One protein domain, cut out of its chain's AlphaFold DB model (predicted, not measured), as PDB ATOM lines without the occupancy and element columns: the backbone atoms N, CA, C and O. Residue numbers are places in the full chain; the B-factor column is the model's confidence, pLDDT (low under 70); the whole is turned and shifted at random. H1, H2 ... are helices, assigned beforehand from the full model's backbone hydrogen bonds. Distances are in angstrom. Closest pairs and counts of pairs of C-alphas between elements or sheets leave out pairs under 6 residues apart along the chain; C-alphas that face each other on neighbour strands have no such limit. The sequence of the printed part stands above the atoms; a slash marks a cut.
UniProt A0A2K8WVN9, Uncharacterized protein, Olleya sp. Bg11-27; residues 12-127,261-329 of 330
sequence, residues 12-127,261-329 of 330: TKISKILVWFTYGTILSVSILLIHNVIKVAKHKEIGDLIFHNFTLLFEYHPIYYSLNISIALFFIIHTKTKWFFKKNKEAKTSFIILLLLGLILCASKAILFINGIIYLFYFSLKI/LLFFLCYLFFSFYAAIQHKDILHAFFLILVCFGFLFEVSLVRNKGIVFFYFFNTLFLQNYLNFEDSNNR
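Overview. This is residues 12 to 127 and 261 to 329 of the 330 residues of an uncharacterized protein of Olleya sp. Bg11-27 (UniProt A0A2K8WVN9). H4 sits in the middle of a packed group of helices: H1 crosses it on one side with H6 packed on both, H7 and H9 run nearly along it on other sides, and H10 and H8 pack on H9. Short H2 folds back on the far end of long H1, and residues 86 to 91, 261 to 267 and 324 to 329 stick out. The printed part has 185 residues with ten named helices, H1 to H10 in order, and no named strand: all helix. It is compact, with a radius of gyration of the C-alphas of 17.5 A and spans of 65 by 45 by 30 A.

Arrangement. H1, residues 12 to 43, touches H2, residues 46 to 49, with residues 36 to 40 alone; the closest C-alphas, of Asn 36 and Leu 49, are 5.9 A apart. H3, residues 51 to 54, only just touches H1, with 3 pairs of C-alphas within 8 A, the closest Phe 54 and Asn 36 at 6.6 A. H4, residues 62 to 78, is the hub, touching six helices; with residues 18 to 25 alone H1 touches it at a steep tilt of 51 degrees, opposite ways, Thr 22 and Ala 72 closest at 4.8 A between C-alphas. H5, residues 82 to 85, is close but not clearly touching H1, the closest C-alphas being Val 19 and Phe 84, 7.4 A apart. H6, residues 89 to 105, touches H4 at a shallow tilt of 23 degrees, opposite ways, with C-alphas of Ser 66 and Leu 103 closest at 5.6 A. H4, H7, residues 109 to 126, H9, residues 281 to 293, and H10, residues 303 to 327, form a bundle, helices side by side. H8, residues 261 to 277, and H9 are a helical hairpin, closest at C-alphas Ala 275 and Ala 284, 5.5 A apart; H9 and H10 are another, closest at His 283 and Phe 316, 6.1 A. H1 and H7 are apart. Each O i to N i+4 pair is within hydrogen-bond range in H1, H4, H6, H7, H8 and H9, and 13 of 21 are in H10; H2, H3 and H5 are too short for such a pair, and their single O i to N i+3 pair is within range in H2 and H3 but not in H5.

Along the chain. H1 begins at C-alpha 12, (105.810, -15.523, 76.539), and runs 46.4 A. H4 spans 23.8 A, H6 24.6 A, H7 26.1 A, H8 24.1 A and H9 18.1 A. H10 spans 37.4 A and ends at C-alpha 327, (102.359, -33.361, 79.472).

Size, cuts and confidence. The C-alphas of Lys 44 and Arg 329, the two farthest apart, are 66.2 A apart. Residues 128 to 260 are not printed, and C-alphas 127 and 261 are 38.8 A apart across this cut. Of the links printed whole, none is long. Mean pLDDT of the printed part is 88.6; residues 44, 47, 82 to 87 and 322 to 329 are under 70.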
ATOM      1  N   THR A  12     105.889 -16.964  76.267       82.00
ATOM      2  CA  THR A  12     105.810 -15.523  76.539       82.00
ATOM      3  C   THR A  12     107.167 -14.827  76.430       82.00
ATOM      4  O   THR A  12     107.229 -13.732  75.873       82.00
ATOM      5  N   LYS A  13     108.257 -15.450  76.901       86.50
ATOM      6  CA  LYS A  13     109.623 -14.926  76.748       86.50
ATOM      7  C   LYS A  13     110.060 -14.939  75.281       86.50
ATOM      8  O   LYS A  13     110.528 -13.912  74.804       86.50
ATOM      9  N   ILE A  14     109.813 -16.029  74.548       86.88
ATOM     10  CA  ILE A  14     110.119 -16.110  73.104       86.88
ATOM     11  C   ILE A  14     109.386 -15.006  72.335       86.88
ATOM     12  O   ILE A  14     110.001 -14.265  71.572       86.88
ATOM     13  N   SER A  15     108.087 -14.817  72.592       87.50
ATOM     14  CA  SER A  15     107.335 -13.735  71.950       87.50
ATOM     15  C   SER A  15     107.886 -12.347  72.290       87.50
ATOM     16  O   SER A  15     107.808 -11.467  71.437       87.50
ATOM     17  N   LYS A  16     108.408 -12.122  73.504       89.38
ATOM     18  CA  LYS A  16     109.055 -10.851  73.874       89.38
ATOM     19  C   LYS A  16     110.377 -10.656  73.131       89.38
ATOM     20  O   LYS A  16     110.616  -9.562  72.636       89.38
ATOM     21  N   ILE A  17     111.193 -11.704  73.012       92.19
ATOM     22  CA  ILE A  17     112.450 -11.672  72.248       92.19
ATOM     23  C   ILE A  17     112.169 -11.284  70.792       92.19
ATOM     24  O   ILE A  17     112.780 -10.355  70.277       92.19
ATOM     25  N   LEU A  18     111.185 -11.924  70.153       92.88
ATOM     26  CA  LEU A  18     110.806 -11.637  68.765       92.88
ATOM     27  C   LEU A  18     110.245 -10.218  68.574       92.88
ATOM     28  O   LEU A  18     110.500  -9.583  67.550       92.88
ATOM     29  N   VAL A  19     109.513  -9.702  69.566       92.38
ATOM     30  CA  VAL A  19     109.056  -8.303  69.598       92.38
ATOM     31  C   VAL A  19     110.241  -7.339  69.602       92.38
ATOM     32  O   VAL A  19     110.291  -6.445  68.759       92.38
ATOM     33  N   TRP A  20     111.203  -7.526  70.505       93.44
ATOM     34  CA  TRP A  20     112.377  -6.656  70.587       93.44
ATOM     35  C   TRP A  20     113.276  -6.770  69.361       93.44
ATOM     36  O   TRP A  20     113.732  -5.752  68.851       93.44
ATOM     37  N   PHE A  21     113.452  -7.979  68.830       95.75
ATOM     38  CA  PHE A  21     114.137  -8.193  67.559       95.75
ATOM     39  C   PHE A  21     113.466  -7.418  66.415       95.75
ATOM     40  O   PHE A  21     114.136  -6.759  65.622       95.75
ATOM     41  N   THR A  22     112.131  -7.436  66.360       95.50
ATOM     42  CA  THR A  22     111.364  -6.721  65.334       95.50
ATOM     43  C   THR A  22     111.501  -5.207  65.493       95.50
ATOM     44  O   THR A  22     111.727  -4.523  64.499       95.50
ATOM     45  N   TYR A  23     111.446  -4.672  66.718       94.38
ATOM     46  CA  TYR A  23     111.727  -3.253  66.969       94.38
ATOM     47  C   TYR A  23     113.153  -2.862  66.578       94.38
ATOM     48  O   TYR A  23     113.335  -1.837  65.926       94.38
ATOM     49  N   GLY A  24     114.147  -3.682  66.924       96.56
ATOM     50  CA  GLY A  24     115.535  -3.463  66.523       96.56
ATOM     51  C   GLY A  24     115.694  -3.434  65.003       96.56
ATOM     52  O   GLY A  24     116.360  -2.550  64.478       96.56
ATOM     53  N   THR A  25     115.002  -4.330  64.296       96.81
ATOM     54  CA  THR A  25     115.012  -4.386  62.824       96.81
ATOM     55  C   THR A  25     114.300  -3.184  62.193       96.81
ATOM     56  O   THR A  25     114.758  -2.629  61.200       96.81
ATOM     57  N   ILE A  26     113.183  -2.737  62.771       96.81
ATOM     58  CA  ILE A  26     112.483  -1.515  62.344       96.81
ATOM     59  C   ILE A  26     113.398  -0.301  62.519       96.81
ATOM     60  O   ILE A  26     113.548   0.492  61.594       96.81
ATOM     61  N   LEU A  27     114.036  -0.173  63.685       96.94
ATOM     62  CA  LEU A  27     114.965   0.914  63.976       96.94
ATOM     63  C   LEU A  27     116.153   0.899  63.009       96.94
ATOM     64  O   LEU A  27     116.499   1.940  62.457       96.94
ATOM     65  N   SER A  28     116.741  -0.273  62.755       96.94
ATOM     66  CA  SER A  28     117.867  -0.406  61.833       96.94
ATOM     67  C   SER A  28     117.474  -0.034  60.400       96.94
ATOM     68  O   SER A  28     118.218   0.683  59.735       96.94
ATOM     69  N   VAL A  29     116.289  -0.442  59.925       96.88
ATOM     70  CA  VAL A  29     115.779  -0.046  58.599       96.88
ATOM     71  C   VAL A  29     115.537   1.461  58.532       96.88
ATOM     72  O   VAL A  29     115.947   2.081  57.556       96.88
ATOM     73  N   SER A  30     114.949   2.072  59.566       96.44
ATOM     74  CA  SER A  30     114.766   3.529  59.629       96.44
ATOM     75  C   SER A  30     116.091   4.284  59.551       96.44
ATOM     76  O   SER A  30     116.201   5.235  58.781       96.44
ATOM     77  N   ILE A  31     117.108   3.854  60.309       96.44
ATOM     78  CA  ILE A  31     118.439   4.479  60.301       96.44
ATOM     79  C   ILE A  31     119.059   4.399  58.903       96.44
ATOM     80  O   ILE A  31     119.523   5.415  58.387       96.44
ATOM     81  N   LEU A  32     119.025   3.222  58.266       94.56
ATOM     82  CA  LEU A  32     119.559   3.054  56.913       94.56
ATOM     83  C   LEU A  32     118.801   3.896  55.889       94.56
ATOM     84  O   LEU A  32     119.430   4.523  55.044       94.56
ATOM     85  N   LEU A  33     117.471   3.949  55.964       93.00
ATOM     86  CA  LEU A  33     116.666   4.775  55.066       93.00
ATOM     87  C   LEU A  33     117.022   6.257  55.201       93.00
ATOM     88  O   LEU A  33     117.296   6.904  54.196       93.00
ATOM     89  N   ILE A  34     117.076   6.778  56.428       93.12
ATOM     90  CA  ILE A  34     117.431   8.180  56.683       93.12
ATOM     91  C   ILE A  34     118.847   8.473  56.173       93.12
ATOM     92  O   ILE A  34     119.047   9.444  55.445       93.12
ATOM     93  N   HIS A  35     119.817   7.617  56.501       91.69
ATOM     94  CA  HIS A  35     121.204   7.778  56.066       91.69
ATOM     95  C   HIS A  35     121.327   7.816  54.537       91.69
ATOM     96  O   HIS A  35     121.946   8.726  53.985       91.69
ATOM     97  N   ASN A  36     120.698   6.863  53.849       89.44
ATOM     98  CA  ASN A  36     120.772   6.756  52.396       89.44
ATOM     99  C   ASN A  36     120.012   7.890  51.688       89.44
ATOM    100  O   ASN A  36     120.502   8.417  50.695       89.44
ATOM    101  N   VAL A  37     118.875   8.349  52.226       89.50
ATOM    102  CA  VAL A  37     118.169   9.534  51.704       89.50
ATOM    103  C   VAL A  37     119.038  10.789  51.821       89.50
ATOM    104  O   VAL A  37     119.136  11.548  50.861       89.50
ATOM    105  N   ILE A  38     119.723  10.990  52.953       89.81
ATOM    106  CA  ILE A  38     120.664  12.111  53.124       89.81
ATOM    107  C   ILE A  38     121.828  11.998  52.130       89.81
ATOM    108  O   ILE A  38     122.227  13.001  51.539       89.81
ATOM    109  N   LYS A  39     122.367  10.789  51.925       86.69
ATOM    110  CA  LYS A  39     123.455  10.541  50.970       86.69
ATOM    111  C   LYS A  39     123.035  10.903  49.541       86.69
ATOM    112  O   LYS A  39     123.742  11.657  48.873       86.69
ATOM    113  N   VAL A  40     121.856  10.460  49.106       88.00
ATOM    114  CA  VAL A  40     121.314  10.789  47.777       88.00
ATOM    115  C   VAL A  40     120.998  12.271  47.637       88.00
ATOM    116  O   VAL A  40     121.285  12.850  46.594       88.00
ATOM    117  N   ALA A  41     120.476  12.918  48.681       87.19
ATOM    118  CA  ALA A  41     120.227  14.356  48.654       87.19
ATOM    119  C   ALA A  41     121.517  15.172  48.431       87.19
ATOM    120  O   ALA A  41     121.470  16.227  47.803       87.19
ATOM    121  N   LYS A  42     122.668  14.673  48.906       87.31
ATOM    122  CA  LYS A  42     123.980  15.314  48.724       87.31
ATOM    123  C   LYS A  42     124.639  14.986  47.381       87.31
ATOM    124  O   LYS A  42     125.179  15.888  46.749       87.31
ATOM    125  N   HIS A  43     124.608  13.722  46.958       80.06
ATOM    126  CA  HIS A  43     125.415  13.227  45.831       80.06
ATOM    127  C   HIS A  43     124.614  12.919  44.551       80.06
ATOM    128  O   HIS A  43     125.210  12.659  43.516       80.06
ATOM    129  N   LYS A  44     123.275  12.994  44.593       69.25
ATOM    130  CA  LYS A  44     122.325  12.800  43.472       69.25
ATOM    131  C   LYS A  44     122.341  11.436  42.758       69.25
ATOM    132  O   LYS A  44     121.621  11.277  41.774       69.25
ATOM    133  N   GLU A  45     123.052  10.427  43.254       75.62
ATOM    134  CA  GLU A  45     123.062   9.090  42.639       75.62
ATOM    135  C   GLU A  45     122.037   8.140  43.276       75.62
ATOM    136  O   GLU A  45     122.195   7.679  44.401       75.62
ATOM    137  N   ILE A  46     120.972   7.801  42.539       72.69
ATOM    138  CA  ILE A  46     119.893   6.907  43.016       72.69
ATOM    139  C   ILE A  46     120.381   5.457  43.204       72.69
ATOM    140  O   ILE A  46     119.839   4.730  44.039       72.69
ATOM    141  N   GLY A  47     121.413   5.039  42.460       68.19
ATOM    142  CA  GLY A  47     122.003   3.697  42.562       68.19
ATOM    143  C   GLY A  47     122.521   3.362  43.964       68.19
ATOM    144  O   GLY A  47     122.523   2.197  44.359       68.19
ATOM    145  N   ASP A  48     122.841   4.386  44.758       70.38
ATOM    146  CA  ASP A  48     123.298   4.244  46.138       70.38
ATOM    147  C   ASP A  48     122.223   3.784  47.128       70.38
ATOM    148  O   ASP A  48     122.551   3.384  48.242       70.38
ATOM    149  N   LEU A  49     120.944   3.790  46.743       79.94
ATOM    150  CA  LEU A  49     119.851   3.374  47.628       79.94
ATOM    151  C   LEU A  49     119.664   1.858  47.711       79.94
ATOM    152  O   LEU A  49     118.784   1.406  48.443       79.94
ATOM    153  N   ILE A  50     120.413   1.074  46.933       83.62
ATOM    154  CA  ILE A  50     120.075  -0.322  46.652       83.62
ATOM    155  C   ILE A  50     121.238  -1.260  47.010       83.62
ATOM    156  O   ILE A  50     122.414  -0.908  46.935       83.62
ATOM    157  N   PHE A  51     120.896  -2.495  47.382       83.50
ATOM    158  CA  PHE A  51     121.817  -3.620  47.541       83.50
ATOM    159  C   PHE A  51     122.944  -3.325  48.547       83.50
ATOM    160  O   PHE A  51     122.645  -3.004  49.696       83.50
ATOM    161  N   HIS A  52     124.220  -3.459  48.164       84.44
ATOM    162  CA  HIS A  52     125.355  -3.236  49.069       84.44
ATOM    163  C   HIS A  52     125.422  -1.806  49.603       84.44
ATOM    164  O   HIS A  52     125.763  -1.621  50.770       84.44
ATOM    165  N   ASN A  53     125.041  -0.812  48.796       86.12
ATOM    166  CA  ASN A  53     125.102   0.588  49.212       86.12
ATOM    167  C   ASN A  53     124.032   0.886  50.269       86.12
ATOM    168  O   ASN A  53     124.319   1.569  51.251       86.12
ATOM    169  N   PHE A  54     122.858   0.251  50.163       89.56
ATOM    170  CA  PHE A  54     121.798   0.379  51.162       89.56
ATOM    171  C   PHE A  54     122.255  -0.035  52.567       89.56
ATOM    172  O   PHE A  54     121.966   0.653  53.546       89.56
ATOM    173  N   THR A  55     122.974  -1.155  52.687       92.06
ATOM    174  CA  THR A  55     123.399  -1.724  53.978       92.06
ATOM    175  C   THR A  55     124.825  -1.350  54.387       92.06
ATOM    176  O   THR A  55     125.320  -1.859  55.399       92.06
ATOM    177  N   LEU A  56     125.473  -0.453  53.636       89.88
ATOM    178  CA  LEU A  56     126.886  -0.101  53.789       89.88
ATOM    179  C   LEU A  56     127.215   0.454  55.176       89.88
ATOM    180  O   LEU A  56     128.215   0.055  55.760       89.88
ATOM    181  N   LEU A  57     126.344   1.299  55.740       90.75
ATOM    182  CA  LEU A  57     126.545   1.914  57.062       90.75
ATOM    183  C   LEU A  57     126.776   0.882  58.182       90.75
ATOM    184  O   LEU A  57     127.453   1.175  59.161       90.75
ATOM    185  N   PHE A  58     126.204  -0.317  58.057       89.88
ATOM    186  CA  PHE A  58     126.360  -1.401  59.036       89.88
ATOM    187  C   PHE A  58     127.328  -2.498  58.579       89.88
ATOM    188  O   PHE A  58     127.405  -3.557  59.218       89.88
ATOM    189  N   GLU A  59     127.997  -2.293  57.439       89.00
ATOM    190  CA  GLU A  59     128.859  -3.277  56.774       89.00
ATOM    191  C   GLU A  59     128.186  -4.658  56.716       89.00
ATOM    192  O   GLU A  59     128.767  -5.715  56.994       89.00
ATOM    193  N   TYR A  60     126.870  -4.652  56.494       87.56
ATOM    194  CA  TYR A  60     126.044  -5.845  56.558       87.56
ATOM    195  C   TYR A  60     125.810  -6.342  55.143       87.56
ATOM    196  O   TYR A  60     125.423  -5.576  54.267       87.56
ATOM    197  N   HIS A  61     126.012  -7.635  54.908       88.75
ATOM    198  CA  HIS A  61     125.704  -8.194  53.597       88.75
ATOM    199  C   HIS A  61     124.184  -8.109  53.339       88.75
ATOM    200  O   HIS A  61     123.413  -8.557  54.201       88.75
ATOM    201  N   PRO A  62     123.727  -7.613  52.174       90.38
ATOM    202  CA  PRO A  62     122.305  -7.391  51.901       90.38
ATOM    203  C   PRO A  62     121.447  -8.649  52.049       90.38
ATOM    204  O   PRO A  62     120.314  -8.575  52.523       90.38
ATOM    205  N   ILE A  63     121.988  -9.826  51.708       89.94
ATOM    206  CA  ILE A  63     121.280 -11.110  51.848       89.94
ATOM    207  C   ILE A  63     120.980 -11.409  53.324       89.94
ATOM    208  O   ILE A  63     119.834 -11.685  53.672       89.94
ATOM    209  N   TYR A  64     121.971 -11.297  54.215       91.19
ATOM    210  CA  TYR A  64     121.759 -11.555  55.645       91.19
ATOM    211  C   TYR A  64     120.820 -10.522  56.269       91.19
ATOM    212  O   TYR A  64     120.022 -10.851  57.145       91.19
ATOM    213  N   TYR A  65     120.903  -9.265  55.829       94.19
ATOM    214  CA  TYR A  65     119.995  -8.230  56.311       94.19
ATOM    215  C   TYR A  65     118.556  -8.490  55.840       94.19
ATOM    216  O   TYR A  65     117.624  -8.418  56.637       94.19
ATOM    217  N   SER A  66     118.386  -8.933  54.590       95.31
ATOM    218  CA  SER A  66     117.092  -9.359  54.041       95.31
ATOM    219  C   SER A  66     116.484 -10.519  54.832       95.31
ATOM    220  O   SER A  66     115.279 -10.522  55.076       95.31
ATOM    221  N   LEU A  67     117.296 -11.494  55.266       95.25
ATOM    222  CA  LEU A  67     116.837 -12.597  56.118       95.25
ATOM    223  C   LEU A  67     116.302 -12.085  57.467       95.25
ATOM    224  O   LEU A  67     115.213 -12.485  57.880       95.25
ATOM    225  N   ASN A  68     117.015 -11.155  58.115       95.75
ATOM    226  CA  ASN A  68     116.559 -10.518  59.356       95.75
ATOM    227  C   ASN A  68     115.227  -9.774  59.168       95.75
ATOM    228  O   ASN A  68     114.277 -10.002  59.921       95.75
ATOM    229  N   ILE A  69     115.135  -8.939  58.125       97.25
ATOM    230  CA  ILE A  69     113.906  -8.212  57.777       97.25
ATOM    231  C   ILE A  69     112.755  -9.187  57.519       97.25
ATOM    232  O   ILE A  69     111.649  -8.964  58.004       97.25
ATOM    233  N   SER A  70     113.007 -10.285  56.808       97.38
ATOM    234  CA  SER A  70     111.983 -11.276  56.458       97.38
ATOM    235  C   SER A  70     111.389 -11.958  57.691       97.38
ATOM    236  O   SER A  70     110.170 -12.103  57.772       97.38
ATOM    237  N   ILE A  71     112.210 -12.327  58.686       96.88
ATOM    238  CA  ILE A  71     111.705 -12.873  59.959       96.88
ATOM    239  C   ILE A  71     110.868 -11.830  60.698       96.88
ATOM    240  O   ILE A  71     109.764 -12.145  61.144       96.88
ATOM    241  N   ALA A  72     111.372 -10.598  60.830       96.88
ATOM    242  CA  ALA A  72     110.659  -9.524  61.519       96.88
ATOM    243  C   ALA A  72     109.302  -9.240  60.851       96.88
ATOM    244  O   ALA A  72     108.279  -9.147  61.532       96.88
ATOM    245  N   LEU A  73     109.287  -9.184  59.514       96.69
ATOM    246  CA  LEU A  73     108.105  -8.972  58.684       96.69
ATOM    247  C   LEU A  73     107.088 -10.115  58.829       96.69
ATOM    248  O   LEU A  73     105.898  -9.874  59.052       96.69
ATOM    249  N   PHE A  74     107.536 -11.367  58.765       96.19
ATOM    250  CA  PHE A  74     106.634 -12.499  58.946       96.19
ATOM    251  C   PHE A  74     106.079 -12.543  60.372       96.19
ATOM    252  O   PHE A  74     104.880 -12.757  60.565       96.19
ATOM    253  N   PHE A  75     106.912 -12.263  61.379       94.44
ATOM    254  CA  PHE A  75     106.486 -12.204  62.773       94.44
ATOM    255  C   PHE A  75     105.396 -11.148  62.994       94.44
ATOM    256  O   PHE A  75     104.353 -11.484  63.559       94.44
ATOM    257  N   ILE A  76     105.571  -9.907  62.517       92.38
ATOM    258  CA  ILE A  76     104.564  -8.839  62.668       92.38
ATOM    259  C   ILE A  76     103.242  -9.186  61.965       92.38
ATOM    260  O   ILE A  76     102.164  -8.890  62.493       92.38
ATOM    261  N   ILE A  77     103.293  -9.857  60.811       91.88
ATOM    262  CA  ILE A  77     102.105 -10.304  60.070       91.88
ATOM    263  C   ILE A  77     101.396 -11.451  60.805       91.88
ATOM    264  O   ILE A  77     100.168 -11.445  60.926       91.88
ATOM    265  N   HIS A  78     102.154 -12.428  61.301       90.88
ATOM    266  CA  HIS A  78     101.626 -13.668  61.867       90.88
ATOM    267  C   HIS A  78     101.151 -13.536  63.321       90.88
ATOM    268  O   HIS A  78     100.186 -14.189  63.728       90.88
ATOM    269  N   THR A  79     101.828 -12.713  64.122       86.69
ATOM    270  CA  THR A  79     101.644 -12.698  65.574       86.69
ATOM    271  C   THR A  79     100.276 -12.170  66.017       86.69
ATOM    272  O   THR A  79      99.741 -11.191  65.487       86.69
ATOM    273  N   LYS A  80      99.725 -12.809  67.056       79.25
ATOM    274  CA  LYS A  80      98.503 -12.388  67.767       79.25
ATOM    275  C   LYS A  80      98.809 -11.673  69.089       79.25
ATOM    276  O   LYS A  80      97.893 -11.371  69.856       79.25
ATOM    277  N   THR A  81     100.086 -11.448  69.399       71.75
ATOM    278  CA  THR A  81     100.519 -10.942  70.704       71.75
ATOM    279  C   THR A  81      99.958  -9.541  70.972       71.75
ATOM    280  O   THR A  81     100.230  -8.587  70.245       71.75
ATOM    281  N   LYS A  82      99.197  -9.400  72.069       64.88
ATOM    282  CA  LYS A  82      98.576  -8.127  72.488       64.88
ATOM    283  C   LYS A  82      99.598  -7.056  72.894       64.88
ATOM    284  O   LYS A  82      99.283  -5.876  72.811       64.88
ATOM    285  N   TRP A  83     100.797  -7.468  73.313       58.34
ATOM    286  CA  TRP A  83     101.842  -6.607  73.888       58.34
ATOM    287  C   TRP A  83     102.320  -5.489  72.947       58.34
ATOM    288  O   TRP A  83     102.722  -4.436  73.415       58.34
ATOM    289  N   PHE A  84     102.222  -5.696  71.632       56.94
ATOM    290  CA  PHE A  84     102.695  -4.748  70.617       56.94
ATOM    291  C   PHE A  84     101.535  -4.076  69.861       56.94
ATOM    292  O   PHE A  84     101.590  -2.896  69.535       56.94
ATOM    293  N   PHE A  85     100.449  -4.812  69.587       58.44
ATOM    294  CA  PHE A  85      99.487  -4.424  68.544       58.44
ATOM    295  C   PHE A  85      98.121  -3.959  69.044       58.44
ATOM    296  O   PHE A  85      97.288  -3.565  68.233       58.44
ATOM    297  N   LYS A  86      97.860  -3.989  70.358       56.22
ATOM    298  CA  LYS A  86      96.538  -3.610  70.884       56.22
ATOM    299  C   LYS A  86      96.293  -2.092  70.894       56.22
ATOM    300  O   LYS A  86      95.157  -1.696  71.111       56.22
ATOM    301  N   LYS A  87      97.320  -1.255  70.679       60.50
ATOM    302  CA  LYS A  87      97.207   0.202  70.875       60.50
ATOM    303  C   LYS A  87      97.059   1.031  69.592       60.50
ATOM    304  O   LYS A  87      96.425   2.072  69.668       60.50
ATOM    305  N   ASN A  88      97.575   0.594  68.432       78.38
ATOM    306  CA  ASN A  88      97.388   1.326  67.167       78.38
ATOM    307  C   ASN A  88      97.579   0.435  65.909       78.38
ATOM    308  O   ASN A  88      98.675  -0.065  65.645       78.38
ATOM    309  N   LYS A  89      96.512   0.248  65.116       83.56
ATOM    310  CA  LYS A  89      96.530  -0.510  63.845       83.56
ATOM    311  C   LYS A  89      97.347   0.199  62.759       83.56
ATOM    312  O   LYS A  89      97.973  -0.465  61.930       83.56
ATOM    313  N   GLU A  90      97.359   1.527  62.770       86.38
ATOM    314  CA  GLU A  90      98.087   2.354  61.807       86.38
ATOM    315  C   GLU A  90      99.589   2.176  62.000       86.38
ATOM    316  O   GLU A  90     100.277   1.812  61.055       86.38
ATOM    317  N   ALA A  91     100.079   2.256  63.242       87.44
ATOM    318  CA  ALA A  91     101.490   2.018  63.558       87.44
ATOM    319  C   ALA A  91     101.976   0.635  63.085       87.44
ATOM    320  O   ALA A  91     103.048   0.519  62.491       87.44
ATOM    321  N   LYS A  92     101.164  -0.419  63.277       88.25
ATOM    322  CA  LYS A  92     101.464  -1.760  62.743       88.25
ATOM    323  C   LYS A  92     101.635  -1.733  61.225       88.25
ATOM    324  O   LYS A  92     102.546  -2.364  60.697       88.25
ATOM    325  N   THR A  93     100.732  -1.039  60.541       90.31
ATOM    326  CA  THR A  93     100.711  -0.955  59.079       90.31
ATOM    327  C   THR A  93     101.930  -0.181  58.578       90.31
ATOM    328  O   THR A  93     102.624  -0.668  57.691       90.31
ATOM    329  N   SER A  94     102.275   0.937  59.221       92.00
ATOM    330  CA  SER A  94     103.481   1.717  58.923       92.00
ATOM    331  C   SER A  94     104.763   0.901  59.099       92.00
ATOM    332  O   SER A  94     105.631   0.941  58.233       92.00
ATOM    333  N   PHE A  95     104.879   0.096  60.161       94.31
ATOM    334  CA  PHE A  95     106.040  -0.780  60.345       94.31
ATOM    335  C   PHE A  95     106.141  -1.880  59.285       94.31
ATOM    336  O   PHE A  95     107.241  -2.185  58.833       94.31
ATOM    337  N   ILE A  96     105.014  -2.458  58.860       94.62
ATOM    338  CA  ILE A  96     105.001  -3.435  57.761       94.62
ATOM    339  C   ILE A  96     105.483  -2.781  56.462       94.62
ATOM    340  O   ILE A  96     106.330  -3.352  55.782       94.62
ATOM    341  N   ILE A  97     104.985  -1.583  56.140       94.81
ATOM    342  CA  ILE A  97     105.398  -0.830  54.946       94.81
ATOM    343  C   ILE A  97     106.897  -0.522  54.999       94.81
ATOM    344  O   ILE A  97     107.603  -0.752  54.022       94.81
ATOM    345  N   LEU A  98     107.395  -0.068  56.150       95.88
ATOM    346  CA  LEU A  98     108.809   0.232  56.348       95.88
ATOM    347  C   LEU A  98     109.697  -1.005  56.130       95.88
ATOM    348  O   LEU A  98     110.697  -0.930  55.421       95.88
ATOM    349  N   LEU A  99     109.328  -2.152  56.711       96.94
ATOM    350  CA  LEU A  99     110.075  -3.402  56.542       96.94
ATOM    351  C   LEU A  99     110.023  -3.906  55.094       96.94
ATOM    352  O   LEU A  99     111.041  -4.360  54.579       96.94
ATOM    353  N   LEU A 100     108.874  -3.798  54.417       95.06
ATOM    354  CA  LEU A 100     108.752  -4.130  52.992       95.06
ATOM    355  C   LEU A 100     109.651  -3.241  52.130       95.06
ATOM    356  O   LEU A 100     110.347  -3.753  51.257       95.06
ATOM    357  N   LEU A 101     109.681  -1.934  52.405       92.88
ATOM    358  CA  LEU A 101     110.561  -0.997  51.716       92.88
ATOM    359  C   LEU A 101     112.032  -1.377  51.925       92.88
ATOM    360  O   LEU A 101     112.768  -1.521  50.954       92.88
ATOM    361  N   GLY A 102     112.445  -1.625  53.173       94.25
ATOM    362  CA  GLY A 102     113.801  -2.082  53.483       94.25
ATOM    363  C   GLY A 102     114.166  -3.393  52.778       94.25
ATOM    364  O   GLY A 102     115.273  -3.520  52.259       94.25
ATOM    365  N   LEU A 103     113.234  -4.351  52.700       94.25
ATOM    366  CA  LEU A 103     113.446  -5.623  52.006       94.25
ATOM    367  C   LEU A 103     113.647  -5.430  50.494       94.25
ATOM    368  O   LEU A 103     114.533  -6.052  49.911       94.25
ATOM    369  N   ILE A 104     112.851  -4.557  49.869       90.50
ATOM    370  CA  ILE A 104     112.969  -4.221  48.443       90.50
ATOM    371  C   ILE A 104     114.305  -3.524  48.164       90.50
ATOM    372  O   ILE A 104     114.988  -3.895  47.211       90.50
ATOM    373  N   LEU A 105     114.717  -2.578  49.015       90.44
ATOM    374  CA  LEU A 105     115.986  -1.855  48.863       90.44
ATOM    375  C   LEU A 105     117.211  -2.747  49.084       90.44
ATOM    376  O   LEU A 105     118.236  -2.550  48.437       90.44
ATOM    377  N   CYS A 106     117.102  -3.801  49.899       90.12
ATOM    378  CA  CYS A 106     118.146  -4.826  49.956       90.12
ATOM    379  C   CYS A 106     118.326  -5.570  48.626       90.12
ATOM    380  O   CYS A 106     119.368  -6.187  48.438       90.12
ATOM    381  N   ALA A 107     117.328  -5.559  47.730       83.38
ATOM    382  CA  ALA A 107     117.373  -6.067  46.353       83.38
ATOM    383  C   ALA A 107     117.983  -7.472  46.161       83.38
ATOM    384  O   ALA A 107     118.563  -7.791  45.111       83.38
ATOM    385  N   SER A 108     117.835  -8.341  47.162       87.81
ATOM    386  CA  SER A 108     118.213  -9.749  47.060       87.81
ATOM    387  C   SER A 108     117.134 -10.520  46.294       87.81
ATOM    388  O   SER A 108     116.061 -10.793  46.835       87.81
ATOM    389  N   LYS A 109     117.426 -10.891  45.036       85.38
ATOM    390  CA  LYS A 109     116.496 -11.604  44.132       85.38
ATOM    391  C   LYS A 109     115.928 -12.865  44.796       85.38
ATOM    392  O   LYS A 109     114.715 -13.049  44.848       85.38
ATOM    393  N   ALA A 110     116.813 -13.691  45.357       87.62
ATOM    394  CA  ALA A 110     116.458 -14.949  46.002       87.62
ATOM    395  C   ALA A 110     115.528 -14.735  47.207       87.62
ATOM    396  O   ALA A 110     114.483 -15.376  47.306       87.62
ATOM    397  N   ILE A 111     115.866 -13.798  48.102       92.31
ATOM    398  CA  ILE A 111     115.076 -13.573  49.316       92.31
ATOM    399  C   ILE A 111     113.715 -12.943  48.997       92.31
ATOM    400  O   ILE A 111     112.708 -13.346  49.581       92.31
ATOM    401  N   LEU A 112     113.646 -12.011  48.044       91.31
ATOM    402  CA  LEU A 112     112.376 -11.449  47.578       91.31
ATOM    403  C   LEU A 112     111.477 -12.526  46.958       91.31
ATOM    404  O   LEU A 112     110.296 -12.607  47.299       91.31
ATOM    405  N   PHE A 113     112.046 -13.382  46.107       90.44
ATOM    406  CA  PHE A 113     111.326 -14.469  45.448       90.44
ATOM    407  C   PHE A 113     110.715 -15.451  46.454       90.44
ATOM    408  O   PHE A 113     109.506 -15.696  46.421       90.44
ATOM    409  N   ILE A 114     111.515 -15.964  47.396       94.06
ATOM    410  CA  ILE A 114     111.012 -16.930  48.380       94.06
ATOM    411  C   ILE A 114     109.989 -16.299  49.330       94.06
ATOM    412  O   ILE A 114     108.979 -16.931  49.630       94.06
ATOM    413  N   ASN A 115     110.167 -15.036  49.741       94.38
ATOM    414  CA  ASN A 115     109.146 -14.324  50.518       94.38
ATOM    415  C   ASN A 115     107.834 -14.210  49.734       94.38
ATOM    416  O   ASN A 115     106.773 -14.474  50.295       94.38
ATOM    417  N   GLY A 116     107.896 -13.863  48.445       92.69
ATOM    418  CA  GLY A 116     106.727 -13.795  47.569       92.69
ATOM    419  C   GLY A 116     105.949 -15.113  47.537       92.69
ATOM    420  O   GLY A 116     104.745 -15.115  47.790       92.69
ATOM    421  N   ILE A 117     106.645 -16.235  47.321       93.62
ATOM    422  CA  ILE A 117     106.044 -17.579  47.335       93.62
ATOM    423  C   ILE A 117     105.438 -17.906  48.700       93.62
ATOM    424  O   ILE A 117     104.304 -18.385  48.777       93.62
ATOM    425  N   ILE A 118     106.165 -17.645  49.791       94.56
ATOM    426  CA  ILE A 118     105.671 -17.983  51.124       94.56
ATOM    427  C   ILE A 118     104.440 -17.145  51.480       94.56
ATOM    428  O   ILE A 118     103.467 -17.701  51.987       94.56
ATOM    429  N   TYR A 119     104.425 -15.839  51.194       94.25
ATOM    430  CA  TYR A 119     103.247 -15.006  51.453       94.25
ATOM    431  C   TYR A 119     102.061 -15.408  50.576       94.25
ATOM    432  O   TYR A 119     100.947 -15.499  51.101       94.25
ATOM    433  N   LEU A 120     102.300 -15.729  49.297       92.94
ATOM    434  CA  LEU A 120     101.289 -16.283  48.396       92.94
ATOM    435  C   LEU A 120     100.629 -17.517  49.017       92.94
ATOM    436  O   LEU A 120      99.410 -17.562  49.187       92.94
ATOM    437  N   PHE A 121     101.436 -18.489  49.439       93.75
ATOM    438  CA  PHE A 121     100.939 -19.707  50.065       93.75
ATOM    439  C   PHE A 121     100.244 -19.424  51.407       93.75
ATOM    440  O   PHE A 121      99.097 -19.831  51.605       93.75
ATOM    441  N   TYR A 122     100.878 -18.661  52.300       93.12
ATOM    442  CA  TYR A 122     100.375 -18.337  53.637       93.12
ATOM    443  C   TYR A 122      98.989 -17.687  53.606       93.12
ATOM    444  O   TYR A 122      98.075 -18.139  54.302       93.12
ATOM    445  N   PHE A 123      98.795 -16.648  52.788       92.25
ATOM    446  CA  PHE A 123      97.492 -15.992  52.678       92.25
ATOM    447  C   PHE A 123      96.471 -16.872  51.955       92.25
ATOM    448  O   PHE A 123      95.308 -16.900  52.365       92.25
ATOM    449  N   SER A 124      96.892 -17.667  50.965       92.00
ATOM    450  CA  SER A 124      95.998 -18.608  50.278       92.00
ATOM    451  C   SER A 124      95.386 -19.658  51.218       92.00
ATOM    452  O   SER A 124      94.240 -20.056  51.015       92.00
ATOM    453  N   LEU A 125      96.113 -20.065  52.269       91.25
ATOM    454  CA  LEU A 125      95.619 -20.970  53.312       91.25
ATOM    455  C   LEU A 125      94.675 -20.280  54.308       91.25
ATOM    456  O   LEU A 125      93.834 -20.931  54.928       91.25
ATOM    457  N   LYS A 126      94.799 -18.960  54.494       90.12
ATOM    458  CA  LYS A 126      93.923 -18.178  55.386       90.12
ATOM    459  C   LYS A 126      92.584 -17.826  54.735       90.12
ATOM    460  O   LYS A 126      91.589 -17.658  55.443       90.12
ATOM    461  N   ILE A 127      92.548 -17.699  53.411       91.44
ATOM    462  CA  ILE A 127      91.338 -17.356  52.661       91.44
ATOM    463  C   ILE A 127      90.489 -18.618  52.447       91.44
ATOM    464  O   ILE A 127      90.791 -19.445  51.593       91.44
ATOM    465  N   LEU A 261     128.083 -32.983  55.781       97.94
ATOM    466  CA  LEU A 261     126.905 -32.598  55.003       97.94
ATOM    467  C   LEU A 261     125.669 -33.404  55.428       97.94
ATOM    468  O   LEU A 261     124.624 -32.811  55.689       97.94
ATOM    469  N   LEU A 262     125.778 -34.730  55.540       98.25
ATOM    470  CA  LEU A 262     124.674 -35.591  55.968       98.25
ATOM    471  C   LEU A 262     124.213 -35.248  57.383       98.25
ATOM    472  O   LEU A 262     123.018 -35.079  57.603       98.25
ATOM    473  N   PHE A 263     125.143 -35.061  58.322       97.62
ATOM    474  CA  PHE A 263     124.812 -34.629  59.679       97.62
ATOM    475  C   PHE A 263     124.048 -33.295  59.684       97.62
ATOM    476  O   PHE A 263     123.025 -33.159  60.356       97.62
ATOM    477  N   PHE A 264     124.499 -32.321  58.890       97.56
ATOM    478  CA  PHE A 264     123.831 -31.030  58.755       97.56
ATOM    479  C   PHE A 264     122.428 -31.151  58.139       97.56
ATOM    480  O   PHE A 264     121.488 -30.520  58.624       97.56
ATOM    481  N   LEU A 265     122.251 -31.996  57.119       98.06
ATOM    482  CA  LEU A 265     120.939 -32.267  56.525       98.06
ATOM    483  C   LEU A 265     119.998 -32.975  57.510       98.06
ATOM    484  O   LEU A 265     118.831 -32.598  57.603       98.06
ATOM    485  N   CYS A 266     120.495 -33.935  58.297       98.06
ATOM    486  CA  CYS A 266     119.733 -34.566  59.376       98.06
ATOM    487  C   CYS A 266     119.302 -33.544  60.434       98.06
ATOM    488  O   CYS A 266     118.154 -33.570  60.875       98.06
ATOM    489  N   TYR A 267     120.183 -32.612  60.807       96.50
ATOM    490  CA  TYR A 267     119.853 -31.525  61.729       96.50
ATOM    491  C   TYR A 267     118.749 -30.608  61.180       96.50
ATOM    492  O   TYR A 267     117.788 -30.308  61.889       96.50
ATOM    493  N   LEU A 268     118.832 -30.209  59.905       97.38
ATOM    494  CA  LEU A 268     117.776 -29.421  59.260       97.38
ATOM    495  C   LEU A 268     116.456 -30.194  59.190       97.38
ATOM    496  O   LEU A 268     115.404 -29.633  59.498       97.38
ATOM    497  N   PHE A 269     116.503 -31.480  58.834       97.44
ATOM    498  CA  PHE A 269     115.324 -32.341  58.801       97.44
ATOM    499  C   PHE A 269     114.671 -32.455  60.180       97.44
ATOM    500  O   PHE A 269     113.458 -32.295  60.292       97.44
ATOM    501  N   PHE A 270     115.464 -32.650  61.236       96.31
ATOM    502  CA  PHE A 270     114.981 -32.651  62.614       96.31
ATOM    503  C   PHE A 270     114.294 -31.325  62.976       96.31
ATOM    504  O   PHE A 270     113.174 -31.336  63.490       96.31
ATOM    505  N   SER A 271     114.907 -30.181  62.650       96.44
ATOM    506  CA  SER A 271     114.296 -28.862  62.863       96.44
ATOM    507  C   SER A 271     112.962 -28.703  62.131       96.44
ATOM    508  O   SER A 271     111.993 -28.217  62.718       96.44
ATOM    509  N   PHE A 272     112.882 -29.141  60.871       97.25
ATOM    510  CA  PHE A 272     111.641 -29.115  60.094       97.25
ATOM    511  C   PHE A 272     110.574 -30.031  60.683       97.25
ATOM    512  O   PHE A 272     109.426 -29.613  60.839       97.25
ATOM    513  N   TYR A 273     110.950 -31.260  61.034       96.19
ATOM    514  CA  TYR A 273     110.064 -32.226  61.666       96.19
ATOM    515  C   TYR A 273     109.462 -31.647  62.951       96.19
ATOM    516  O   TYR A 273     108.240 -31.627  63.095       96.19
ATOM    517  N   ALA A 274     110.295 -31.076  63.826       94.38
ATOM    518  CA  ALA A 274     109.841 -30.432  65.052       94.38
ATOM    519  C   ALA A 274     108.887 -29.255  64.764       94.38
ATOM    520  O   ALA A 274     107.802 -29.171  65.343       94.38
ATOM    521  N   ALA A 275     109.226 -28.376  63.814       95.75
ATOM    522  CA  ALA A 275     108.359 -27.260  63.431       95.75
ATOM    523  C   ALA A 275     106.972 -27.727  62.944       95.75
ATOM    524  O   ALA A 275     105.951 -27.140  63.313       95.75
ATOM    525  N   ILE A 276     106.920 -28.798  62.143       95.12
ATOM    526  CA  ILE A 276     105.675 -29.353  61.592       95.12
ATOM    527  C   ILE A 276     104.847 -30.042  62.684       95.12
ATOM    528  O   ILE A 276     103.655 -29.749  62.804       95.12
ATOM    529  N   GLN A 277     105.465 -30.900  63.503       95.12
ATOM    530  CA  GLN A 277     104.795 -31.608  64.604       95.12
ATOM    531  C   GLN A 277     104.124 -30.633  65.577       95.12
ATOM    532  O   GLN A 277     102.952 -30.785  65.927       95.12
ATOM    533  N   HIS A 278     104.823 -29.557  65.941       92.81
ATOM    534  CA  HIS A 278     104.296 -28.537  66.847       92.81
ATOM    535  C   HIS A 278     103.447 -27.459  66.156       92.81
ATOM    536  O   HIS A 278     102.992 -26.523  66.822       92.81
ATOM    537  N   LYS A 279     103.195 -27.585  64.843       92.88
ATOM    538  CA  LYS A 279     102.426 -26.630  64.024       92.88
ATOM    539  C   LYS A 279     102.948 -25.191  64.151       92.88
ATOM    540  O   LYS A 279     102.174 -24.228  64.117       92.88
ATOM    541  N   ASP A 280     104.259 -25.037  64.310       93.25
ATOM    542  CA  ASP A 280     104.919 -23.747  64.466       93.25
ATOM    543  C   ASP A 280     105.242 -23.149  63.097       93.25
ATOM    544  O   ASP A 280     106.289 -23.377  62.485       93.25
ATOM    545  N   ILE A 281     104.289 -22.361  62.610       93.94
ATOM    546  CA  ILE A 281     104.356 -21.730  61.294       93.94
ATOM    547  C   ILE A 281     105.541 -20.753  61.202       93.94
ATOM    548  O   ILE A 281     106.118 -20.609  60.127       93.94
ATOM    549  N   LEU A 282     105.917 -20.084  62.300       94.56
ATOM    550  CA  LEU A 282     107.030 -19.129  62.301       94.56
ATOM    551  C   LEU A 282     108.373 -19.848  62.172       94.56
ATOM    552  O   LEU A 282     109.225 -19.409  61.400       94.56
ATOM    553  N   HIS A 283     108.550 -20.959  62.886       96.00
ATOM    554  CA  HIS A 283     109.762 -21.760  62.764       96.00
ATOM    555  C   HIS A 283     109.873 -22.405  61.375       96.00
ATOM    556  O   HIS A 283     110.923 -22.320  60.742       96.00
ATOM    557  N   ALA A 284     108.777 -22.958  60.846       96.75
ATOM    558  CA  ALA A 284     108.757 -23.496  59.487       96.75
ATOM    559  C   ALA A 284     109.094 -22.417  58.440       96.75
ATOM    560  O   ALA A 284     109.915 -22.656  57.557       96.75
ATOM    561  N   PHE A 285     108.524 -21.211  58.571       97.00
ATOM    562  CA  PHE A 285     108.867 -20.056  57.733       97.00
ATOM    563  C   PHE A 285     110.367 -19.753  57.775       97.00
ATOM    564  O   PHE A 285     111.003 -19.632  56.729       97.00
ATOM    565  N   PHE A 286     110.929 -19.655  58.981       97.38
ATOM    566  CA  PHE A 286     112.348 -19.394  59.190       97.38
ATOM    567  C   PHE A 286     113.231 -20.439  58.497       97.38
ATOM    568  O   PHE A 286     114.164 -20.071  57.784       97.38
ATOM    569  N   LEU A 287     112.918 -21.726  58.662       97.75
ATOM    570  CA  LEU A 287     113.700 -22.806  58.068       97.75
ATOM    571  C   LEU A 287     113.634 -22.789  56.539       97.75
ATOM    572  O   LEU A 287     114.679 -22.892  55.905       97.75
ATOM    573  N   ILE A 288     112.449 -22.601  55.940       97.56
ATOM    574  CA  ILE A 288     112.308 -22.483  54.474       97.56
ATOM    575  C   ILE A 288     113.150 -21.314  53.963       97.56
ATOM    576  O   ILE A 288     113.922 -21.467  53.018       97.56
ATOM    577  N   LEU A 289     113.024 -20.155  54.611       96.56
ATOM    578  CA  LEU A 289     113.728 -18.938  54.237       96.56
ATOM    579  C   LEU A 289     115.254 -19.129  54.278       96.56
ATOM    580  O   LEU A 289     115.948 -18.775  53.325       96.56
ATOM    581  N   VAL A 290     115.779 -19.700  55.365       96.12
ATOM    582  CA  VAL A 290     117.223 -19.902  55.535       96.12
ATOM    583  C   VAL A 290     117.756 -21.006  54.627       96.12
ATOM    584  O   VAL A 290     118.778 -20.799  53.976       96.12
ATOM    585  N   CYS A 291     117.057 -22.138  54.510       97.00
ATOM    586  CA  CYS A 291     117.475 -23.231  53.630       97.00
ATOM    587  C   CYS A 291     117.486 -22.809  52.159       97.00
ATOM    588  O   CYS A 291     118.356 -23.251  51.410       97.00
ATOM    589  N   PHE A 292     116.561 -21.932  51.754       95.69
ATOM    590  CA  PHE A 292     116.582 -21.319  50.431       95.69
ATOM    591  C   PHE A 292     117.744 -20.329  50.288       95.69
ATOM    592  O   PHE A 292     118.457 -20.364  49.290       95.69
ATOM    593  N   GLY A 293     117.999 -19.491  51.300       93.94
ATOM    594  CA  GLY A 293     119.156 -18.586  51.322       93.94
ATOM    595  C   GLY A 293     120.502 -19.313  51.196       93.94
ATOM    596  O   GLY A 293     121.391 -18.845  50.488       93.94
ATOM    597  N   PHE A 294     120.628 -20.495  51.803       95.75
ATOM    598  CA  PHE A 294     121.802 -21.369  51.719       95.75
ATOM    599  C   PHE A 294     122.132 -21.855  50.303       95.75
ATOM    600  O   PHE A 294     123.283 -22.203  50.049       95.75
ATOM    601  N   LEU A 295     121.182 -21.842  49.362       93.12
ATOM    602  CA  LEU A 295     121.464 -22.171  47.960       93.12
ATOM    603  C   LEU A 295     122.301 -21.096  47.253       93.12
ATOM    604  O   LEU A 295     122.961 -21.403  46.265       93.12
ATOM    605  N   PHE A 296     122.261 -19.855  47.748       91.00
ATOM    606  CA  PHE A 296     122.830 -18.689  47.068       91.00
ATOM    607  C   PHE A 296     123.959 -18.001  47.838       91.00
ATOM    608  O   PHE A 296     124.609 -17.119  47.271       91.00
ATOM    609  N   GLU A 297     124.164 -18.364  49.109       91.25
ATOM    610  CA  GLU A 297     125.141 -17.737  49.995       91.25
ATOM    611  C   GLU A 297     125.678 -18.720  51.048       91.25
ATOM    612  O   GLU A 297     124.921 -19.468  51.673       91.25
ATOM    613  N   VAL A 298     126.985 -18.658  51.323       93.44
ATOM    614  CA  VAL A 298     127.633 -19.430  52.398       93.44
ATOM    615  C   VAL A 298     127.557 -18.641  53.706       93.44
ATOM    616  O   VAL A 298     128.451 -17.887  54.089       93.44
ATOM    617  N   SER A 299     126.427 -18.771  54.391       91.94
ATOM    618  CA  SER A 299     126.109 -17.973  55.580       91.94
ATOM    619  C   SER A 299     126.835 -18.442  56.845       91.94
ATOM    620  O   SER A 299     127.147 -17.628  57.709       91.94
ATOM    621  N   LEU A 300     127.114 -19.741  56.967       92.44
ATOM    622  CA  LEU A 300     127.647 -20.358  58.189       92.44
ATOM    623  C   LEU A 300     129.173 -20.272  58.315       92.44
ATOM    624  O   LEU A 300     129.731 -20.813  59.260       92.44
ATOM    625  N   VAL A 301     129.844 -19.585  57.391       88.62
ATOM    626  CA  VAL A 301     131.271 -19.234  57.516       88.62
ATOM    627  C   VAL A 301     131.442 -17.839  58.129       88.62
ATOM    628  O   VAL A 301     132.486 -17.524  58.694       88.62
ATOM    629  N   ARG A 302     130.407 -16.990  58.074       87.56
ATOM    630  CA  ARG A 302     130.449 -15.622  58.606       87.56
ATOM    631  C   ARG A 302     129.739 -15.541  59.955       87.56
ATOM    632  O   ARG A 302     128.602 -15.989  60.086       87.56
ATOM    633  N   ASN A 303     130.343 -14.850  60.924       88.19
ATOM    634  CA  ASN A 303     129.787 -14.668  62.277       88.19
ATOM    635  C   ASN A 303     128.321 -14.202  62.274       88.19
ATOM    636  O   ASN A 303     127.491 -14.767  62.982       88.19
ATOM    637  N   LYS A 304     127.980 -13.218  61.429       88.69
ATOM    638  CA  LYS A 304     126.612 -12.684  61.294       88.69
ATOM    639  C   LYS A 304     125.597 -13.771  60.894       88.69
ATOM    640  O   LYS A 304     124.489 -13.788  61.424       88.69
ATOM    641  N   GLY A 305     125.968 -14.687  59.996       90.19
ATOM    642  CA  GLY A 305     125.098 -15.778  59.547       90.19
ATOM    643  C   GLY A 305     125.036 -16.945  60.535       90.19
ATOM    644  O   GLY A 305     123.947 -17.459  60.787       90.19
ATOM    645  N   ILE A 306     126.166 -17.303  61.160       91.38
ATOM    646  CA  ILE A 306     126.237 -18.303  62.241       91.38
ATOM    647  C   ILE A 306     125.317 -17.896  63.393       91.38
ATOM    648  O   ILE A 306     124.441 -18.667  63.786       91.38
ATOM    649  N   VAL A 307     125.488 -16.673  63.909       91.38
ATOM    650  CA  VAL A 307     124.687 -16.162  65.028       91.38
ATOM    651  C   VAL A 307     123.214 -16.167  64.656       91.38
ATOM    652  O   VAL A 307     122.414 -16.699  65.412       91.38
ATOM    653  N   PHE A 308     122.856 -15.655  63.477       93.12
ATOM    654  CA  PHE A 308     121.473 -15.625  63.015       93.12
ATOM    655  C   PHE A 308     120.833 -17.018  62.965       93.12
ATOM    656  O   PHE A 308     119.793 -17.242  63.586       93.12
ATOM    657  N   PHE A 309     121.455 -17.965  62.258       95.38
ATOM    658  CA  PHE A 309     120.879 -19.292  62.070       95.38
ATOM    659  C   PHE A 309     120.758 -20.051  63.391       95.38
ATOM    660  O   PHE A 309     119.664 -20.488  63.752       95.38
ATOM    661  N   TYR A 310     121.861 -20.180  64.134       93.25
ATOM    662  CA  TYR A 310     121.850 -20.983  65.348       93.25
ATOM    663  C   TYR A 310     120.988 -20.347  66.435       93.25
ATOM    664  O   TYR A 310     120.243 -21.080  67.087       93.25
ATOM    665  N   PHE A 311     121.025 -19.018  66.609       92.81
ATOM    666  CA  PHE A 311     120.188 -18.320  67.591       92.81
ATOM    667  C   PHE A 311     118.707 -18.603  67.363       92.81
ATOM    668  O   PHE A 311     118.043 -19.095  68.272       92.81
ATOM    669  N   PHE A 312     118.193 -18.334  66.160       94.56
ATOM    670  CA  PHE A 312     116.769 -18.499  65.880       94.56
ATOM    671  C   PHE A 312     116.347 -19.966  65.866       94.56
ATOM    672  O   PHE A 312     115.353 -20.298  66.506       94.56
ATOM    673  N   ASN A 313     117.116 -20.856  65.228       95.38
ATOM    674  CA  ASN A 313     116.780 -22.282  65.204       95.38
ATOM    675  C   ASN A 313     116.732 -22.862  66.627       95.38
ATOM    676  O   ASN A 313     115.773 -23.530  67.006       95.38
ATOM    677  N   THR A 314     117.724 -22.533  67.462       91.81
ATOM    678  CA  THR A 314     117.757 -22.986  68.861       91.81
ATOM    679  C   THR A 314     116.619 -22.373  69.670       91.81
ATOM    680  O   THR A 314     115.952 -23.089  70.412       91.81
ATOM    681  N   LEU A 315     116.353 -21.070  69.513       91.00
ATOM    682  CA  LEU A 315     115.249 -20.387  70.191       91.00
ATOM    683  C   LEU A 315     113.902 -21.062  69.890       91.00
ATOM    684  O   LEU A 315     113.089 -21.237  70.800       91.00
ATOM    685  N   PHE A 316     113.669 -21.457  68.636       91.81
ATOM    686  CA  PHE A 316     112.448 -22.155  68.245       91.81
ATOM    687  C   PHE A 316     112.412 -23.604  68.735       91.81
ATOM    688  O   PHE A 316     111.392 -24.019  69.275       91.81
ATOM    689  N   LEU A 317     113.509 -24.359  68.637       91.06
ATOM    690  CA  LEU A 317     113.574 -25.738  69.140       91.06
ATOM    691  C   LEU A 317     113.347 -25.825  70.655       91.06
ATOM    692  O   LEU A 317     112.624 -26.697  71.134       91.06
ATOM    693  N   GLN A 318     113.898 -24.885  71.424       85.50
ATOM    694  CA  GLN A 318     113.691 -24.835  72.873       85.50
ATOM    695  C   GLN A 318     112.230 -24.604  73.271       85.50
ATOM    696  O   GLN A 318     111.816 -24.996  74.362       85.50
ATOM    697  N   ASN A 319     111.420 -24.006  72.396       80.06
ATOM    698  CA  ASN A 319     109.984 -23.862  72.617       80.06
ATOM    699  C   ASN A 319     109.270 -25.221  72.752       80.06
ATOM    700  O   ASN A 319     108.240 -25.309  73.419       80.06
ATOM    701  N   TYR A 320     109.804 -26.261  72.106       82.69
ATOM    702  CA  TYR A 320     109.174 -27.577  71.994       82.69
ATOM    703  C   TYR A 320     109.554 -28.517  73.130       82.69
ATOM    704  O   TYR A 320     108.672 -29.136  73.716       82.69
ATOM    705  N   LEU A 321     110.834 -28.532  73.517       71.50
ATOM    706  CA  LEU A 321     111.328 -29.356  74.630       71.50
ATOM    707  C   LEU A 321     110.594 -29.046  75.946       71.50
ATOM    708  O   LEU A 321     110.313 -29.927  76.747       71.50
ATOM    709  N   ASN A 322     110.194 -27.787  76.147       61.12
ATOM    710  CA  ASN A 322     109.419 -27.386  77.322       61.12
ATOM    711  C   ASN A 322     107.958 -27.876  77.305       61.12
ATOM    712  O   ASN A 322     107.313 -27.869  78.354       61.12
ATOM    713  N   PHE A 323     107.415 -28.240  76.138       53.69
ATOM    714  CA  PHE A 323     106.035 -28.710  75.994       53.69
ATOM    715  C   PHE A 323     105.896 -30.193  76.357       53.69
ATOM    716  O   PHE A 323     104.930 -30.554  77.029       53.69
ATOM    717  N   GLU A 324     106.869 -31.029  75.984       55.16
ATOM    718  CA  GLU A 324     106.862 -32.469  76.289       55.16
ATOM    719  C   GLU A 324     106.960 -32.736  77.801       55.16
ATOM    720  O   GLU A 324     106.158 -33.491  78.348       55.16
ATOM    721  N   ASP A 325     107.820 -31.998  78.510       54.50
ATOM    722  CA  ASP A 325     107.964 -32.072  79.974       54.50
ATOM    723  C   ASP A 325     106.687 -31.729  80.763       54.50
ATOM    724  O   ASP A 325     106.550 -32.108  81.929       54.50
ATOM    725  N   SER A 326     105.775 -30.946  80.176       51.69
ATOM    726  CA  SER A 326     104.546 -30.511  80.855       51.69
ATOM    727  C   SER A 326     103.382 -31.492  80.717       51.69
ATOM    728  O   SER A 326     102.468 -31.442  81.535       51.69
ATOM    729  N   ASN A 327     103.426 -32.390  79.726       51.53
ATOM    730  CA  ASN A 327     102.359 -33.361  79.472       51.53
ATOM    731  C   ASN A 327     102.573 -34.709  80.181       51.53
ATOM    732  O   ASN A 327     101.610 -35.447  80.347       51.53
ATOM    733  N   ASN A 328     103.787 -35.007  80.658       43.41
ATOM    734  CA  ASN A 328     104.109 -36.249  81.380       43.41
ATOM    735  C   ASN A 328     103.989 -36.124  82.911       43.41
ATOM    736  O   ASN A 328     104.697 -36.795  83.658       43.41
ATOM    737  N   ARG A 329     103.116 -35.237  83.398       42.59
ATOM    738  CA  ARG A 329     102.782 -35.127  84.825       42.59
ATOM    739  C   ARG A 329     101.283 -35.322  85.025       42.59
ATOM    740  O   ARG A 329     100.587 -34.359  85.329       42.59
TER     741      ARG A 329